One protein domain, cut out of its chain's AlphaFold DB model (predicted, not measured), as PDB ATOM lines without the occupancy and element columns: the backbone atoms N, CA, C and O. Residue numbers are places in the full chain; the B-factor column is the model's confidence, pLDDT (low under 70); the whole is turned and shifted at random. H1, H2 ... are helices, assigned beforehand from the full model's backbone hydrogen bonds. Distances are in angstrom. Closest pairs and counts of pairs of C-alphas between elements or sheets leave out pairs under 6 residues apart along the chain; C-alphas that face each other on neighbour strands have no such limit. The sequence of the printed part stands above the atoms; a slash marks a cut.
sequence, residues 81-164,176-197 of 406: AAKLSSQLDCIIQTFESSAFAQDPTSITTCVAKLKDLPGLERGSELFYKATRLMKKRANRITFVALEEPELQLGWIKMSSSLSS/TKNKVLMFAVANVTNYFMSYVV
ATOM      1  N   ALA A  81       2.598 -83.259 -83.931       66.14
ATOM      2  CA  ALA A  81       3.760 -84.149 -83.907       66.14
ATOM      3  C   ALA A  81       3.888 -85.014 -85.175       66.14
ATOM      4  O   ALA A  81       4.988 -85.191 -85.686       66.14
ATOM      5  N   ALA A  82       2.771 -85.511 -85.718       71.46
ATOM      6  CA  ALA A  82       2.779 -86.273 -86.965       71.46
ATOM      7  C   ALA A  82       3.122 -85.376 -88.167       71.46
ATOM      8  O   ALA A  82       3.885 -85.800 -89.027       71.46
ATOM      9  N   LYS A  83       2.638 -84.121 -88.180       72.97
ATOM     10  CA  LYS A  83       3.009 -83.127 -89.205       72.97
ATOM     11  C   LYS A  83       4.491 -82.728 -89.110       72.97
ATOM     12  O   LYS A  83       5.142 -82.560 -90.133       72.97
ATOM     13  N   LEU A  84       5.046 -82.624 -87.898       69.65
ATOM     14  CA  LEU A  84       6.484 -82.408 -87.690       69.65
ATOM     15  C   LEU A  84       7.301 -83.604 -88.196       69.65
ATOM     16  O   LEU A  84       8.274 -83.402 -88.912       69.65
ATOM     17  N   SER A  85       6.898 -84.834 -87.860       73.24
ATOM     18  CA  SER A  85       7.584 -86.050 -88.316       73.24
ATOM     19  C   SER A  85       7.607 -86.138 -89.840       73.24
ATOM     20  O   SER A  85       8.677 -86.306 -90.410       73.24
ATOM     21  N   SER A  86       6.466 -85.933 -90.506       76.29
ATOM     22  CA  SER A  86       6.411 -85.976 -91.972       76.29
ATOM     23  C   SER A  86       7.280 -84.894 -92.616       76.29
ATOM     24  O   SER A  86       7.880 -85.126 -93.660       76.29
ATOM     25  N   GLN A  87       7.379 -83.714 -91.993       72.00
ATOM     26  CA  GLN A  87       8.278 -82.663 -92.472       72.00
ATOM     27  C   GLN A  87       9.751 -83.001 -92.242       72.00
ATOM     28  O   GLN A  87      10.567 -82.715 -93.112       72.00
ATOM     29  N   LEU A  88      10.109 -83.627 -91.118       73.02
ATOM     30  CA  LEU A  88      11.469 -84.120 -90.885       73.02
ATOM     31  C   LEU A  88      11.861 -85.180 -91.918       73.02
ATOM     32  O   LEU A  88      12.940 -85.079 -92.502       73.02
ATOM     33  N   ASP A  89      10.966 -86.124 -92.207       77.25
ATOM     34  CA  ASP A  89      11.173 -87.143 -93.240       77.25
ATOM     35  C   ASP A  89      11.339 -86.503 -94.628       77.25
ATOM     36  O   ASP A  89      12.254 -86.856 -95.374       77.25
ATOM     37  N   CYS A  90      10.534 -85.483 -94.952       75.56
ATOM     38  CA  CYS A  90      10.673 -84.721 -96.193       75.56
ATOM     39  C   CYS A  90      12.015 -83.971 -96.279       75.56
ATOM     40  O   CYS A  90      12.643 -83.956 -97.339       75.56
ATOM     41  N   ILE A  91      12.505 -83.377 -95.181       69.82
ATOM     42  CA  ILE A  91      13.830 -82.729 -95.143       69.82
ATOM     43  C   ILE A  91      14.925 -83.749 -95.459       69.82
ATOM     44  O   ILE A  91      15.802 -83.456 -96.274       69.82
ATOM     45  N   ILE A  92      14.858 -84.939 -94.854       70.84
ATOM     46  CA  ILE A  92      15.817 -86.026 -95.091       70.84
ATOM     47  C   ILE A  92      15.764 -86.456 -96.562       70.84
ATOM     48  O   ILE A  92      16.789 -86.438 -97.242       70.84
ATOM     49  N   GLN A  93      14.574 -86.737 -97.094       74.25
ATOM     50  CA  GLN A  93      14.399 -87.177 -98.480       74.25
ATOM     51  C   GLN A  93      14.819 -86.105 -99.500       74.25
ATOM     52  O   GLN A  93      15.442 -86.409-100.521       74.25
ATOM     53  N   THR A  94      14.518 -84.832 -99.225       68.15
ATOM     54  CA  THR A  94      14.947 -83.688-100.045       68.15
ATOM     55  C   THR A  94      16.467 -83.561-100.035       68.15
ATOM     56  O   THR A  94      17.075 -83.271-101.067       68.15
ATOM     57  N   PHE A  95      17.093 -83.797 -98.881       65.21
ATOM     58  CA  PHE A  95      18.539 -83.769 -98.743       65.21
ATOM     59  C   PHE A  95      19.206 -84.899 -99.538       65.21
ATOM     60  O   PHE A  95      20.109 -84.626-100.331       65.21
ATOM     61  N   GLU A  96      18.722 -86.133 -99.408       69.93
ATOM     62  CA  GLU A  96      19.203 -87.285-100.182       69.93
ATOM     63  C   GLU A  96      19.033 -87.065-101.691       69.93
ATOM     64  O   GLU A  96      19.943 -87.331-102.475       69.93
ATOM     65  N   SER A  97      17.903 -86.482-102.101       67.51
ATOM     66  CA  SER A  97      17.621 -86.164-103.506       67.51
ATOM     67  C   SER A  97      18.513 -85.043-104.057       67.51
ATOM     68  O   SER A  97      18.796 -85.018-105.255       67.51
ATOM     69  N   SER A  98      19.007 -84.139-103.201       61.43
ATOM     70  CA  SER A  98      19.918 -83.052-103.603       61.43
ATOM     71  C   SER A  98      21.294 -83.540-104.078       61.43
ATOM     72  O   SER A  98      22.049 -82.767-104.664       61.43
ATOM     73  N   ALA A  99      21.622 -84.822-103.872       57.96
ATOM     74  CA  ALA A  99      22.842 -85.447-104.380       57.96
ATOM     75  C   ALA A  99      22.761 -85.867-105.868       57.96
ATOM     76  O   ALA A  99      23.774 -86.277-106.435       57.96
ATOM     77  N   PHE A 100      21.591 -85.759-106.516       56.40
ATOM     78  CA  PHE A 100      21.351 -86.230-107.888       56.40
ATOM     79  C   PHE A 100      21.111 -85.083-108.897       56.40
ATOM     80  O   PHE A 100      20.833 -83.947-108.529       56.40
ATOM     81  N   ALA A 101      21.240 -85.379-110.200       53.13
ATOM     82  CA  ALA A 101      21.461 -84.427-111.307       53.13
ATOM     83  C   ALA A 101      20.412 -83.306-111.530       53.13
ATOM     84  O   ALA A 101      20.667 -82.389-112.310       53.13
ATOM     85  N   GLN A 102      19.259 -83.340-110.861       61.13
ATOM     86  CA  GLN A 102      18.291 -82.241-110.825       61.13
ATOM     87  C   GLN A 102      18.072 -81.827-109.373       61.13
ATOM     88  O   GLN A 102      17.083 -82.212-108.762       61.13
ATOM     89  N   ASP A 103      19.012 -81.060-108.817       69.66
ATOM     90  CA  ASP A 103      18.940 -80.606-107.429       69.66
ATOM     91  C   ASP A 103      17.701 -79.700-107.226       69.66
ATOM     92  O   ASP A 103      17.686 -78.547-107.692       69.66
ATOM     93  N   PRO A 104      16.647 -80.172-106.524       71.83
ATOM     94  CA  PRO A 104      15.455 -79.366-106.271       71.83
ATOM     95  C   PRO A 104      15.769 -78.173-105.358       71.83
ATOM     96  O   PRO A 104      14.993 -77.217-105.297       71.83
ATOM     97  N   THR A 105      16.923 -78.210-104.685       79.98
ATOM     98  CA  THR A 105      17.440 -77.169-103.801       79.98
ATOM     99  C   THR A 105      18.416 -76.230-104.508       79.98
ATOM    100  O   THR A 105      19.026 -75.386-103.849       79.98
ATOM    101  N   SER A 106      18.565 -76.310-105.837       83.70
ATOM    102  CA  SER A 106      19.401 -75.364-106.579       83.70
ATOM    103  C   SER A 106      18.863 -73.934-106.435       83.70
ATOM    104  O   SER A 106      17.653 -73.708-106.338       83.70
ATOM    105  N   ILE A 107      19.756 -72.936-106.441       86.25
ATOM    106  CA  ILE A 107      19.350 -71.521-106.344       86.25
ATOM    107  C   ILE A 107      18.345 -71.183-107.452       86.25
ATOM    108  O   ILE A 107      17.335 -70.538-107.184       86.25
ATOM    109  N   THR A 108      18.588 -71.660-108.674       87.52
ATOM    110  CA  THR A 108      17.720 -71.426-109.832       87.52
ATOM    111  C   THR A 108      16.327 -72.017-109.622       87.52
ATOM    112  O   THR A 108      15.339 -71.319-109.848       87.52
ATOM    113  N   THR A 109      16.237 -73.255-109.124       88.63
ATOM    114  CA  THR A 109      14.961 -73.933-108.839       88.63
ATOM    115  C   THR A 109      14.188 -73.220-107.731       88.63
ATOM    116  O   THR A 109      13.000 -72.940-107.888       88.63
ATOM    117  N   CYS A 110      14.852 -72.859-106.627       89.58
ATOM    118  CA  CYS A 110      14.206 -72.140-105.527       89.58
ATOM    119  C   CYS A 110      13.725 -70.749-105.959       89.58
ATOM    120  O   CYS A 110      12.619 -70.349-105.612       89.58
ATOM    121  N   VAL A 111      14.519 -70.018-106.750       88.71
ATOM    122  CA  VAL A 111      14.122 -68.704-107.280       88.71
ATOM    123  C   VAL A 111      12.969 -68.828-108.281       88.71
ATOM    124  O   VAL A 111      12.112 -67.949-108.306       88.71
ATOM    125  N   ALA A 112      12.900 -69.902-109.074       89.02
ATOM    126  CA  ALA A 112      11.742 -70.183-109.922       89.02
ATOM    127  C   ALA A 112      10.479 -70.425-109.077       89.02
ATOM    128  O   ALA A 112       9.489 -69.731-109.272       89.02
ATOM    129  N   LYS A 113      10.552 -71.284-108.050       89.50
ATOM    130  CA  LYS A 113       9.437 -71.504-107.109       89.50
ATOM    131  C   LYS A 113       8.983 -70.214-106.414       89.50
ATOM    132  O   LYS A 113       7.788 -69.995-106.283       89.50
ATOM    133  N   LEU A 114       9.909 -69.330-106.023       90.76
ATOM    134  CA  LEU A 114       9.565 -68.018-105.453       90.76
ATOM    135  C   LEU A 114       8.789 -67.127-106.430       90.76
ATOM    136  O   LEU A 114       7.917 -66.376-106.007       90.76
ATOM    137  N   LYS A 115       9.110 -67.178-107.728       88.82
ATOM    138  CA  LYS A 115       8.428 -66.375-108.755       88.82
ATOM    139  C   LYS A 115       6.985 -66.812-108.996       88.82
ATOM    140  O   LYS A 115       6.220 -65.993-109.513       88.82
ATOM    141  N   ASP A 116       6.661 -68.055-108.655       89.81
ATOM    142  CA  ASP A 116       5.352 -68.676-108.860       89.81
ATOM    143  C   ASP A 116       4.602 -68.899-107.534       89.81
ATOM    144  O   ASP A 116       3.514 -69.472-107.522       89.81
ATOM    145  N   LEU A 117       5.164 -68.434-106.409       89.77
ATOM    146  CA  LEU A 117       4.585 -68.605-105.082       89.77
ATOM    147  C   LEU A 117       3.355 -67.690-104.906       89.77
ATOM    148  O   LEU A 117       3.500 -66.462-104.953       89.77
ATOM    149  N   PRO A 118       2.151 -68.240-104.659       88.00
ATOM    150  CA  PRO A 118       0.955 -67.441-104.413       88.00
ATOM    151  C   PRO A 118       1.145 -66.500-103.214       88.00
ATOM    152  O   PRO A 118       1.637 -66.910-102.166       88.00
ATOM    153  N   GLY A 119       0.758 -65.230-103.365       85.81
ATOM    154  CA  GLY A 119       0.874 -64.212-102.310       85.81
ATOM    155  C   GLY A 119       2.253 -63.549-102.174       85.81
ATOM    156  O   GLY A 119       2.424 -62.709-101.289       85.81
ATOM    157  N   LEU A 120       3.224 -63.889-103.034       88.54
ATOM    158  CA  LEU A 120       4.519 -63.209-103.118       88.54
ATOM    159  C   LEU A 120       4.611 -62.349-104.388       88.54
ATOM    160  O   LEU A 120       4.945 -62.835-105.467       88.54
ATOM    161  N   GLU A 121       4.344 -61.050-104.267       86.39
ATOM    162  CA  GLU A 121       4.406 -60.134-105.411       86.39
ATOM    163  C   GLU A 121       5.843 -59.940-105.910       86.39
ATOM    164  O   GLU A 121       6.755 -59.594-105.145       86.39
ATOM    165  N   ARG A 122       6.056 -60.138-107.218       86.14
ATOM    166  CA  ARG A 122       7.357 -59.930-107.866       86.14
ATOM    167  C   ARG A 122       7.769 -58.463-107.729       86.14
ATOM    168  O   ARG A 122       7.032 -57.573-108.131       86.14
ATOM    169  N   GLY A 123       8.962 -58.225-107.187       84.40
ATOM    170  CA  GLY A 123       9.481 -56.873-106.943       84.40
ATOM    171  C   GLY A 123       9.061 -56.248-105.607       84.40
ATOM    172  O   GLY A 123       9.533 -55.162-105.289       84.40
ATOM    173  N   SER A 124       8.245 -56.924-104.793       88.80
ATOM    174  CA  SER A 124       7.985 -56.487-103.415       88.80
ATOM    175  C   SER A 124       9.249 -56.559-102.545       88.80
ATOM    176  O   SER A 124      10.171 -57.339-102.806       88.80
ATOM    177  N   GLU A 125       9.286 -55.795-101.450       87.39
ATOM    178  CA  GLU A 125      10.377 -55.874-100.468       87.39
ATOM    179  C   GLU A 125      10.540 -57.305 -99.920       87.39
ATOM    180  O   GLU A 125      11.660 -57.809 -99.777       87.39
ATOM    181  N   LEU A 126       9.417 -57.998 -99.692       87.77
ATOM    182  CA  LEU A 126       9.404 -59.381 -99.223       87.77
ATOM    183  C   LEU A 126      10.022 -60.340-100.251       87.77
ATOM    184  O   LEU A 126      10.756 -61.249 -99.866       87.77
ATOM    185  N   PHE A 127       9.790 -60.120-101.550       90.44
ATOM    186  CA  PHE A 127      10.408 -60.908-102.619       90.44
ATOM    187  C   PHE A 127      11.935 -60.754-102.617       90.44
ATOM    188  O   PHE A 127      12.660 -61.751-102.652       90.44
ATOM    189  N   TYR A 128      12.458 -59.532-102.484       88.67
ATOM    190  CA  TYR A 128      13.907 -59.321-102.391       88.67
ATOM    191  C   TYR A 128      14.507 -59.948-101.126       88.67
ATOM    192  O   TYR A 128      15.550 -60.608-101.201       88.67
ATOM    193  N   LYS A 129      13.830 -59.845 -99.978       88.60
ATOM    194  CA  LYS A 129      14.240 -60.545 -98.749       88.60
ATOM    195  C   LYS A 129      14.239 -62.069 -98.937       88.60
ATOM    196  O   LYS A 129      15.220 -62.721 -98.573       88.60
ATOM    197  N   ALA A 130      13.224 -62.629 -99.597       90.17
ATOM    198  CA  ALA A 130      13.146 -64.055 -99.919       90.17
ATOM    199  C   ALA A 130      14.319 -64.514-100.800       90.17
ATOM    200  O   ALA A 130      14.985 -65.500-100.484       90.17
ATOM    201  N   THR A 131      14.650 -63.765-101.858       89.52
ATOM    202  CA  THR A 131      15.805 -64.100-102.715       89.52
ATOM    203  C   THR A 131      17.133 -64.060-101.948       89.52
ATOM    204  O   THR A 131      18.011 -64.890-102.194       89.52
ATOM    205  N   ARG A 132      17.279 -63.159-100.963       88.67
ATOM    206  CA  ARG A 132      18.453 -63.114-100.077       88.67
ATOM    207  C   ARG A 132      18.527 -64.334 -99.158       88.67
ATOM    208  O   ARG A 132      19.628 -64.847 -98.955       88.67
ATOM    209  N   LEU A 133      17.393 -64.827 -98.649       88.12
ATOM    210  CA  LEU A 133      17.344 -66.057 -97.846       88.12
ATOM    211  C   LEU A 133      17.848 -67.268 -98.640       88.12
ATOM    212  O   LEU A 133      18.631 -68.047 -98.097       88.12
ATOM    213  N   MET A 134      17.501 -67.382 -99.927       90.47
ATOM    214  CA  MET A 134      17.906 -68.512-100.784       90.47
ATOM    215  C   MET A 134      19.419 -68.598-101.053       90.47
ATOM    216  O   MET A 134      19.901 -69.609-101.569       90.47
ATOM    217  N   LYS A 135      20.213 -67.587-100.668       85.59
ATOM    218  CA  LYS A 135      21.682 -67.660-100.764       85.59
ATOM    219  C   LYS A 135      22.265 -68.776 -99.891       85.59
ATOM    220  O   LYS A 135      23.233 -69.417-100.293       85.59
ATOM    221  N   LYS A 136      21.672 -69.046 -98.722       83.62
ATOM    222  CA  LYS A 136      22.123 -70.125 -97.827       83.62
ATOM    223  C   LYS A 136      21.530 -71.469 -98.266       83.62
ATOM    224  O   LYS A 136      20.328 -71.561 -98.486       83.62
ATOM    225  N   ARG A 137      22.351 -72.528 -98.348       81.54
ATOM    226  CA  ARG A 137      21.885 -73.882 -98.724       81.54
ATOM    227  C   ARG A 137      20.850 -74.435 -97.740       81.54
ATOM    228  O   ARG A 137      19.832 -74.944 -98.189       81.54
ATOM    229  N   ALA A 138      21.066 -74.252 -96.435       79.75
ATOM    230  CA  ALA A 138      20.118 -74.671 -95.398       79.75
ATOM    231  C   ALA A 138      18.721 -74.067 -95.623       79.75
ATOM    232  O   ALA A 138      17.741 -74.794 -95.693       79.75
ATOM    233  N   ASN A 139      18.653 -72.759 -95.880       86.79
ATOM    234  CA  ASN A 139      17.406 -72.054 -96.179       86.79
ATOM    235  C   ASN A 139      16.674 -72.611 -97.408       86.79
ATOM    236  O   ASN A 139      15.450 -72.696 -97.401       86.79
ATOM    237  N   ARG A 140      17.408 -72.988 -98.464       88.08
ATOM    238  CA  ARG A 140      16.811 -73.597 -99.663       88.08
ATOM    239  C   ARG A 140      16.210 -74.965 -99.365       88.08
ATOM    240  O   ARG A 140      15.105 -75.236 -99.815       88.08
ATOM    241  N   ILE A 141      16.909 -75.790 -98.583       83.46
ATOM    242  CA  ILE A 141      16.412 -77.102 -98.150       83.46
ATOM    243  C   ILE A 141      15.147 -76.927 -97.310       83.46
ATOM    244  O   ILE A 141      14.126 -77.518 -97.641       83.46
ATOM    245  N   THR A 142      15.181 -76.052 -96.299       84.18
ATOM    246  CA  THR A 142      14.009 -75.731 -95.469       84.18
ATOM    247  C   THR A 142      12.837 -75.264 -96.335       84.18
ATOM    248  O   THR A 142      11.737 -75.778 -96.199       84.18
ATOM    249  N   PHE A 143      13.063 -74.339 -97.273       88.50
ATOM    250  CA  PHE A 143      12.020 -73.835 -98.169       88.50
ATOM    251  C   PHE A 143      11.393 -74.933 -99.038       88.50
ATOM    252  O   PHE A 143      10.172 -74.990 -99.182       88.50
ATOM    253  N   VAL A 144      12.213 -75.812 -99.617       86.67
ATOM    254  CA  VAL A 144      11.727 -76.909-100.463       86.67
ATOM    255  C   VAL A 144      10.962 -77.946 -99.638       86.67
ATOM    256  O   VAL A 144       9.892 -78.358-100.077       86.67
ATOM    257  N   ALA A 145      11.455 -78.292 -98.447       82.63
ATOM    258  CA  ALA A 145      10.878 -79.326 -97.586       82.63
ATOM    259  C   ALA A 145       9.533 -78.950 -96.944       82.63
ATOM    260  O   ALA A 145       8.829 -79.806 -96.420       82.63
ATOM    261  N   LEU A 146       9.157 -77.669 -96.961       82.07
ATOM    262  CA  LEU A 146       7.850 -77.245 -96.462       82.07
ATOM    263  C   LEU A 146       6.690 -77.676 -97.360       82.07
ATOM    264  O   LEU A 146       5.580 -77.746 -96.845       82.07
ATOM    265  N   GLU A 147       6.964 -77.960 -98.643       80.92
ATOM    266  CA  GLU A 147       6.048 -78.412 -99.710       80.92
ATOM    267  C   GLU A 147       4.833 -77.504 -99.994       80.92
ATOM    268  O   GLU A 147       4.624 -77.094-101.135       80.92
ATOM    269  N   GLU A 148       4.057 -77.162 -98.966       83.45
ATOM    270  CA  GLU A 148       2.852 -76.337 -98.986       83.45
ATOM    271  C   GLU A 148       3.198 -74.847 -99.239       83.45
ATOM    272  O   GLU A 148       3.936 -74.238 -98.449       83.45
ATOM    273  N   PRO A 149       2.638 -74.201-100.287       86.64
ATOM    274  CA  PRO A 149       2.906 -72.792-100.603       86.64
ATOM    275  C   PRO A 149       2.603 -71.810 -99.459       86.64
ATOM    276  O   PRO A 149       3.306 -70.813 -99.283       86.64
ATOM    277  N   GLU A 150       1.583 -72.099 -98.648       83.91
ATOM    278  CA  GLU A 150       1.212 -71.280 -97.487       83.91
ATOM    279  C   GLU A 150       2.287 -71.317 -96.394       83.91
ATOM    280  O   GLU A 150       2.646 -70.276 -95.837       83.91
ATOM    281  N   LEU A 151       2.853 -72.499 -96.127       82.77
ATOM    282  CA  LEU A 151       3.946 -72.665 -95.171       82.77
ATOM    283  C   LEU A 151       5.229 -72.016 -95.681       82.77
ATOM    284  O   LEU A 151       5.929 -71.358 -94.916       82.77
ATOM    285  N   GLN A 152       5.513 -72.135 -96.979       87.46
ATOM    286  CA  GLN A 152       6.629 -71.455 -97.634       87.46
ATOM    287  C   GLN A 152       6.535 -69.930 -97.499       87.46
ATOM    288  O   GLN A 152       7.501 -69.280 -97.092       87.46
ATOM    289  N   LEU A 153       5.365 -69.349 -97.784       87.56
ATOM    290  CA  LEU A 153       5.141 -67.913 -97.636       87.56
ATOM    291  C   LEU A 153       5.212 -67.484 -96.162       87.56
ATOM    292  O   LEU A 153       5.847 -66.475 -95.843       87.56
ATOM    293  N   GLY A 154       4.607 -68.259 -95.256       84.50
ATOM    294  CA  GLY A 154       4.665 -68.032 -93.812       84.50
ATOM    295  C   GLY A 154       6.098 -68.056 -93.274       84.50
ATOM    296  O   GLY A 154       6.492 -67.166 -92.518       84.50
ATOM    297  N   TRP A 155       6.915 -69.006 -93.739       84.93
ATOM    298  CA  TRP A 155       8.337 -69.093 -93.417       84.93
ATOM    299  C   TRP A 155       9.108 -67.847 -93.830       84.93
ATOM    300  O   TRP A 155       9.893 -67.315 -93.045       84.93
ATOM    301  N   ILE A 156       8.895 -67.386 -95.067       87.43
ATOM    302  CA  ILE A 156       9.581 -66.217 -95.623       87.43
ATOM    303  C   ILE A 156       9.221 -64.978 -94.811       87.43
ATOM    304  O   ILE A 156      10.116 -64.221 -94.435       87.43
ATOM    305  N   LYS A 157       7.932 -64.790 -94.504       85.99
ATOM    306  CA  LYS A 157       7.457 -63.675 -93.676       85.99
ATOM    307  C   LYS A 157       8.101 -63.699 -92.292       85.99
ATOM    308  O   LYS A 157       8.640 -62.681 -91.870       85.99
ATOM    309  N   MET A 158       8.135 -64.859 -91.637       81.08
ATOM    310  CA  MET A 158       8.715 -64.995 -90.299       81.08
ATOM    311  C   MET A 158      10.242 -64.829 -90.284       81.08
ATOM    312  O   MET A 158      10.799 -64.157 -89.423       81.08
ATOM    313  N   SER A 159      10.932 -65.393 -91.274       78.32
ATOM    314  CA  SER A 159      12.387 -65.253 -91.429       78.32
ATOM    315  C   SER A 159      12.789 -63.819 -91.779       78.32
ATOM    316  O   SER A 159      13.877 -63.371 -91.429       78.32
ATOM    317  N   SER A 160      11.902 -63.093 -92.466       73.12
ATOM    318  CA  SER A 160      12.033 -61.661 -92.735       73.12
ATOM    319  C   SER A 160      11.808 -60.829 -91.469       73.12
ATOM    320  O   SER A 160      12.593 -59.915 -91.209       73.12
ATOM    321  N   SER A 161      10.779 -61.141 -90.670       66.22
ATOM    322  CA  SER A 161      10.459 -60.405 -89.437       66.22
ATOM    323  C   SER A 161      11.467 -60.647 -88.315       66.22
ATOM    324  O   SER A 161      11.721 -59.745 -87.536       66.22
ATOM    325  N   LEU A 162      12.133 -61.805 -88.271       57.54
ATOM    326  CA  LEU A 162      13.239 -62.071 -87.336       57.54
ATOM    327  C   LEU A 162      14.474 -61.172 -87.555       57.54
ATOM    328  O   LEU A 162      15.383 -61.181 -86.731       57.54
ATOM    329  N   SER A 163      14.521 -60.385 -88.640       51.72
ATOM    330  CA  SER A 163      15.540 -59.339 -88.839       51.72
ATOM    331  C   SER A 163      15.134 -57.957 -88.305       51.72
ATOM    332  O   SER A 163      15.946 -57.036 -88.318       51.72
ATOM    333  N   SER A 164      13.900 -57.808 -87.819       39.82
ATOM    334  CA  SER A 164      13.321 -56.558 -87.326       39.82
ATOM    335  C   SER A 164      12.609 -56.816 -85.994       39.82
ATOM    336  O   SER A 164      11.516 -57.378 -85.974       39.82
ATOM    337  N   THR A 176       0.010 -70.032 -84.246       64.91
ATOM    338  CA  THR A 176       1.032 -70.446 -83.270       64.91
ATOM    339  C   THR A 176       1.614 -71.823 -83.597       64.91
ATOM    340  O   THR A 176       2.836 -71.974 -83.631       64.91
ATOM    341  N   LYS A 177       0.776 -72.820 -83.929       68.32
ATOM    342  CA  LYS A 177       1.242 -74.166 -84.329       68.32
ATOM    343  C   LYS A 177       2.123 -74.132 -85.576       68.32
ATOM    344  O   LYS A 177       3.181 -74.759 -85.579       68.32
ATOM    345  N   ASN A 178       1.723 -73.378 -86.601       69.08
ATOM    346  CA  ASN A 178       2.529 -73.225 -87.809       69.08
ATOM    347  C   ASN A 178       3.853 -72.517 -87.494       69.08
ATOM    348  O   ASN A 178       4.897 -73.042 -87.856       69.08
ATOM    349  N   LYS A 179       3.854 -71.402 -86.745       71.05
ATOM    350  CA  LYS A 179       5.095 -70.714 -86.330       71.05
ATOM    351  C   LYS A 179       6.063 -71.662 -85.607       71.05
ATOM    352  O   LYS A 179       7.234 -71.717 -85.974       71.05
ATOM    353  N   VAL A 180       5.586 -72.448 -84.638       74.54
ATOM    354  CA  VAL A 180       6.413 -73.435 -83.914       74.54
ATOM    355  C   VAL A 180       6.997 -74.480 -84.868       74.54
ATOM    356  O   VAL A 180       8.197 -74.751 -84.815       74.54
ATOM    357  N   LEU A 181       6.180 -75.018 -85.778       74.24
ATOM    358  CA  LEU A 181       6.610 -75.981 -86.795       74.24
ATOM    359  C   LEU A 181       7.730 -75.408 -87.683       74.24
ATOM    360  O   LEU A 181       8.775 -76.037 -87.852       74.24
ATOM    361  N   MET A 182       7.556 -74.177 -88.169       71.60
ATOM    362  CA  MET A 182       8.540 -73.472 -88.995       71.60
ATOM    363  C   MET A 182       9.883 -73.269 -88.277       71.60
ATOM    364  O   MET A 182      10.943 -73.463 -88.876       71.60
ATOM    365  N   PHE A 183       9.850 -72.873 -86.998       74.42
ATOM    366  CA  PHE A 183      11.054 -72.715 -86.179       74.42
ATOM    367  C   PHE A 183      11.756 -74.050 -85.936       74.42
ATOM    368  O   PHE A 183      12.983 -74.110 -86.044       74.42
ATOM    369  N   ALA A 184      11.008 -75.111 -85.630       77.25
ATOM    370  CA  ALA A 184      11.573 -76.436 -85.405       77.25
ATOM    371  C   ALA A 184      12.282 -76.955 -86.666       77.25
ATOM    372  O   ALA A 184      13.453 -77.324 -86.605       77.25
ATOM    373  N   VAL A 185      11.626 -76.877 -87.826       77.46
ATOM    374  CA  VAL A 185      12.188 -77.299 -89.119       77.46
ATOM    375  C   VAL A 185      13.443 -76.502 -89.486       77.46
ATOM    376  O   VAL A 185      14.447 -77.091 -89.894       77.46
ATOM    377  N   ALA A 186      13.445 -75.180 -89.290       76.19
ATOM    378  CA  ALA A 186      14.620 -74.350 -89.559       76.19
ATOM    379  C   ALA A 186      15.805 -74.682 -88.631       76.19
ATOM    380  O   ALA A 186      16.941 -74.780 -89.097       76.19
ATOM    381  N   ASN A 187      15.552 -74.892 -87.334       77.89
ATOM    382  CA  ASN A 187      16.595 -75.268 -86.376       77.89
ATOM    383  C   ASN A 187      17.156 -76.663 -86.665       77.89
ATOM    384  O   ASN A 187      18.374 -76.818 -86.717       77.89
ATOM    385  N   VAL A 188      16.296 -77.649 -86.935       80.60
ATOM    386  CA  VAL A 188      16.738 -79.005 -87.284       80.60
ATOM    387  C   VAL A 188      17.511 -79.009 -88.601       80.60
ATOM    388  O   VAL A 188      18.568 -79.627 -88.668       80.60
ATOM    389  N   THR A 189      17.067 -78.269 -89.623       75.90
ATOM    390  CA  THR A 189      17.817 -78.166 -90.887       75.90
ATOM    391  C   THR A 189      19.192 -77.536 -90.661       75.90
ATOM    392  O   THR A 189      20.188 -78.042 -91.166       75.90
ATOM    393  N   ASN A 190      19.278 -76.447 -89.888       77.63
ATOM    394  CA  ASN A 190      20.562 -75.812 -89.582       77.63
ATOM    395  C   ASN A 190      21.479 -76.739 -88.781       77.63
ATOM    396  O   ASN A 190      22.668 -76.813 -89.089       77.63
ATOM    397  N   TYR A 191      20.940 -77.469 -87.803       77.89
ATOM    398  CA  TYR A 191      21.685 -78.467 -87.043       77.89
ATOM    399  C   TYR A 191      22.209 -79.574 -87.963       77.89
ATOM    400  O   TYR A 191      23.407 -79.843 -88.002       77.89
ATOM    401  N   PHE A 192      21.335 -80.151 -88.785       76.81
ATOM    402  CA  PHE A 192      21.696 -81.204 -89.726       76.81
ATOM    403  C   PHE A 192      22.774 -80.731 -90.710       76.81
ATOM    404  O   PHE A 192      23.775 -81.413 -90.901       76.81
ATOM    405  N   MET A 193      22.644 -79.523 -91.265       73.83
ATOM    406  CA  MET A 193      23.618 -78.960 -92.207       73.83
ATOM    407  C   MET A 193      24.951 -78.560 -91.567       73.83
ATOM    408  O   MET A 193      25.954 -78.504 -92.271       73.83
ATOM    409  N   SER A 194      24.963 -78.246 -90.271       72.92
ATOM    410  CA  SER A 194      26.182 -77.819 -89.570       72.92
ATOM    411  C   SER A 194      26.944 -78.996 -88.962       72.92
ATOM    412  O   SER A 194      28.168 -78.962 -88.917       72.92
ATOM    413  N   TYR A 195      26.233 -80.035 -88.512       74.56
ATOM    414  CA  TYR A 195      26.816 -81.103 -87.694       74.56
ATOM    415  C   TYR A 195      26.712 -82.498 -88.318       74.56
ATOM    416  O   TYR A 195      27.574 -83.341 -88.064       74.56
ATOM    417  N   VAL A 196      25.696 -82.755 -89.150       75.73
ATOM    418  CA  VAL A 196      25.477 -84.079 -89.759       75.73
ATOM    419  C   VAL A 196      26.037 -84.129 -91.179       75.73
ATOM    420  O   VAL A 196      26.808 -85.026 -91.516       75.73
ATOM    421  N   VAL A 197      25.708 -83.135 -92.005       71.40
ATOM    422  CA  VAL A 197      26.209 -82.992 -93.375       71.40
ATOM    423  C   VAL A 197      27.582 -82.353 -93.332       71.40
ATOM    424  O   VAL A 197      27.754 -81.144 -93.477       71.40
TER     425      VAL A 197
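What this domain is: This is residues 81 to 164 and 176 to 197 of the 406 residues of the protein "DDE Tnp4 domain-containing protein" of Glycine max (UniProt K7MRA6). Five helices are gathered round the short helix H4 at the core: the two long helices H1 and H6 run the same way side by side, and the short helices H2 and H3 make a hairpin farther from H1. H5 bridges the two groups, crossing H3 and H6 about perpendicular. The printed part has 106 residues with six named helices, H1 to H6 in order along the chain, and no named strand; the class is all helix, and the helix packing is mostly crossed. It is compact, with a radius of gyration of the C-alphas of 13.1 A and spans of 36 by 35 by 22 A.

Where its parts are: H1, residues 81 to 97, begins at C-alpha 81, (3.760, -84.149, -83.907), and is 24.1 A long. H2, residues 107 to 115, is 12.3 A long. H3 holds residues 125 to 133. H4, residues 137 to 145, begins at C-alpha 137, (21.885, -73.882, -98.724). H5, residues 149 to 161, is 18.3 A long. H6, residues 176 to 196, is the longest helix at 28.7 A and ends at C-alpha 196, (25.477, -84.079, -89.759).

How they stand to each other: H4 is the hub, touching H1, H2, H5 and H6. H1 and H4 touch, with the C-alphas of Ile 91 and Ala 145 closest at 5.1 A, at a steep tilt of 58 degrees, opposite ways. H6 touches H4 with residues 185 to 193 alone, the C-alphas of Ala 138 and Asn 190 being closest at 5.9 A. H1 and H6 touch, Leu 84 and Leu 181 having the closest C-alphas at 6.5 A; their tilt of 37 degrees is only just steep. H2 touches H4, with the C-alphas of Cys 110 and Arg 140 closest at 6.6 A. H2 and H3 form a helical hairpin at a shallow tilt of 21 degrees, with the C-alphas of Val 111 and Thr 131 closest at 6.7 A. H3 and H5 stand about perpendicular at 89 degrees and touch, the C-alphas of Ala 130 and Ile 156 being closest at 6.0 A. H4 and H5, a helical hairpin, only just touch, with 3 pairs of C-alphas within 8 A, the closest those of Phe 143 and Gln 152 at 5.9 A. H5 and H6 touch at 79 degrees, about perpendicular, with the C-alphas of Trp 155 and Met 182 closest at 6.2 A. H1 is apart from H2, H3 and H5. In the six helices every O i to N i+4 pair is within hydrogen-bond range.

The domain as a whole: The two C-alphas farthest apart are those of Ala 101 and Ser 164, 37.7 A. Residues 165 to 175 are not printed, and C-alphas 164 and 176 are 19.0 A apart across the cut. Of the links printed whole, none is long. The mean pLDDT of the printed part is 78.4; low stretches include residues 94 to 103, 161 to 164 and 176 to 178.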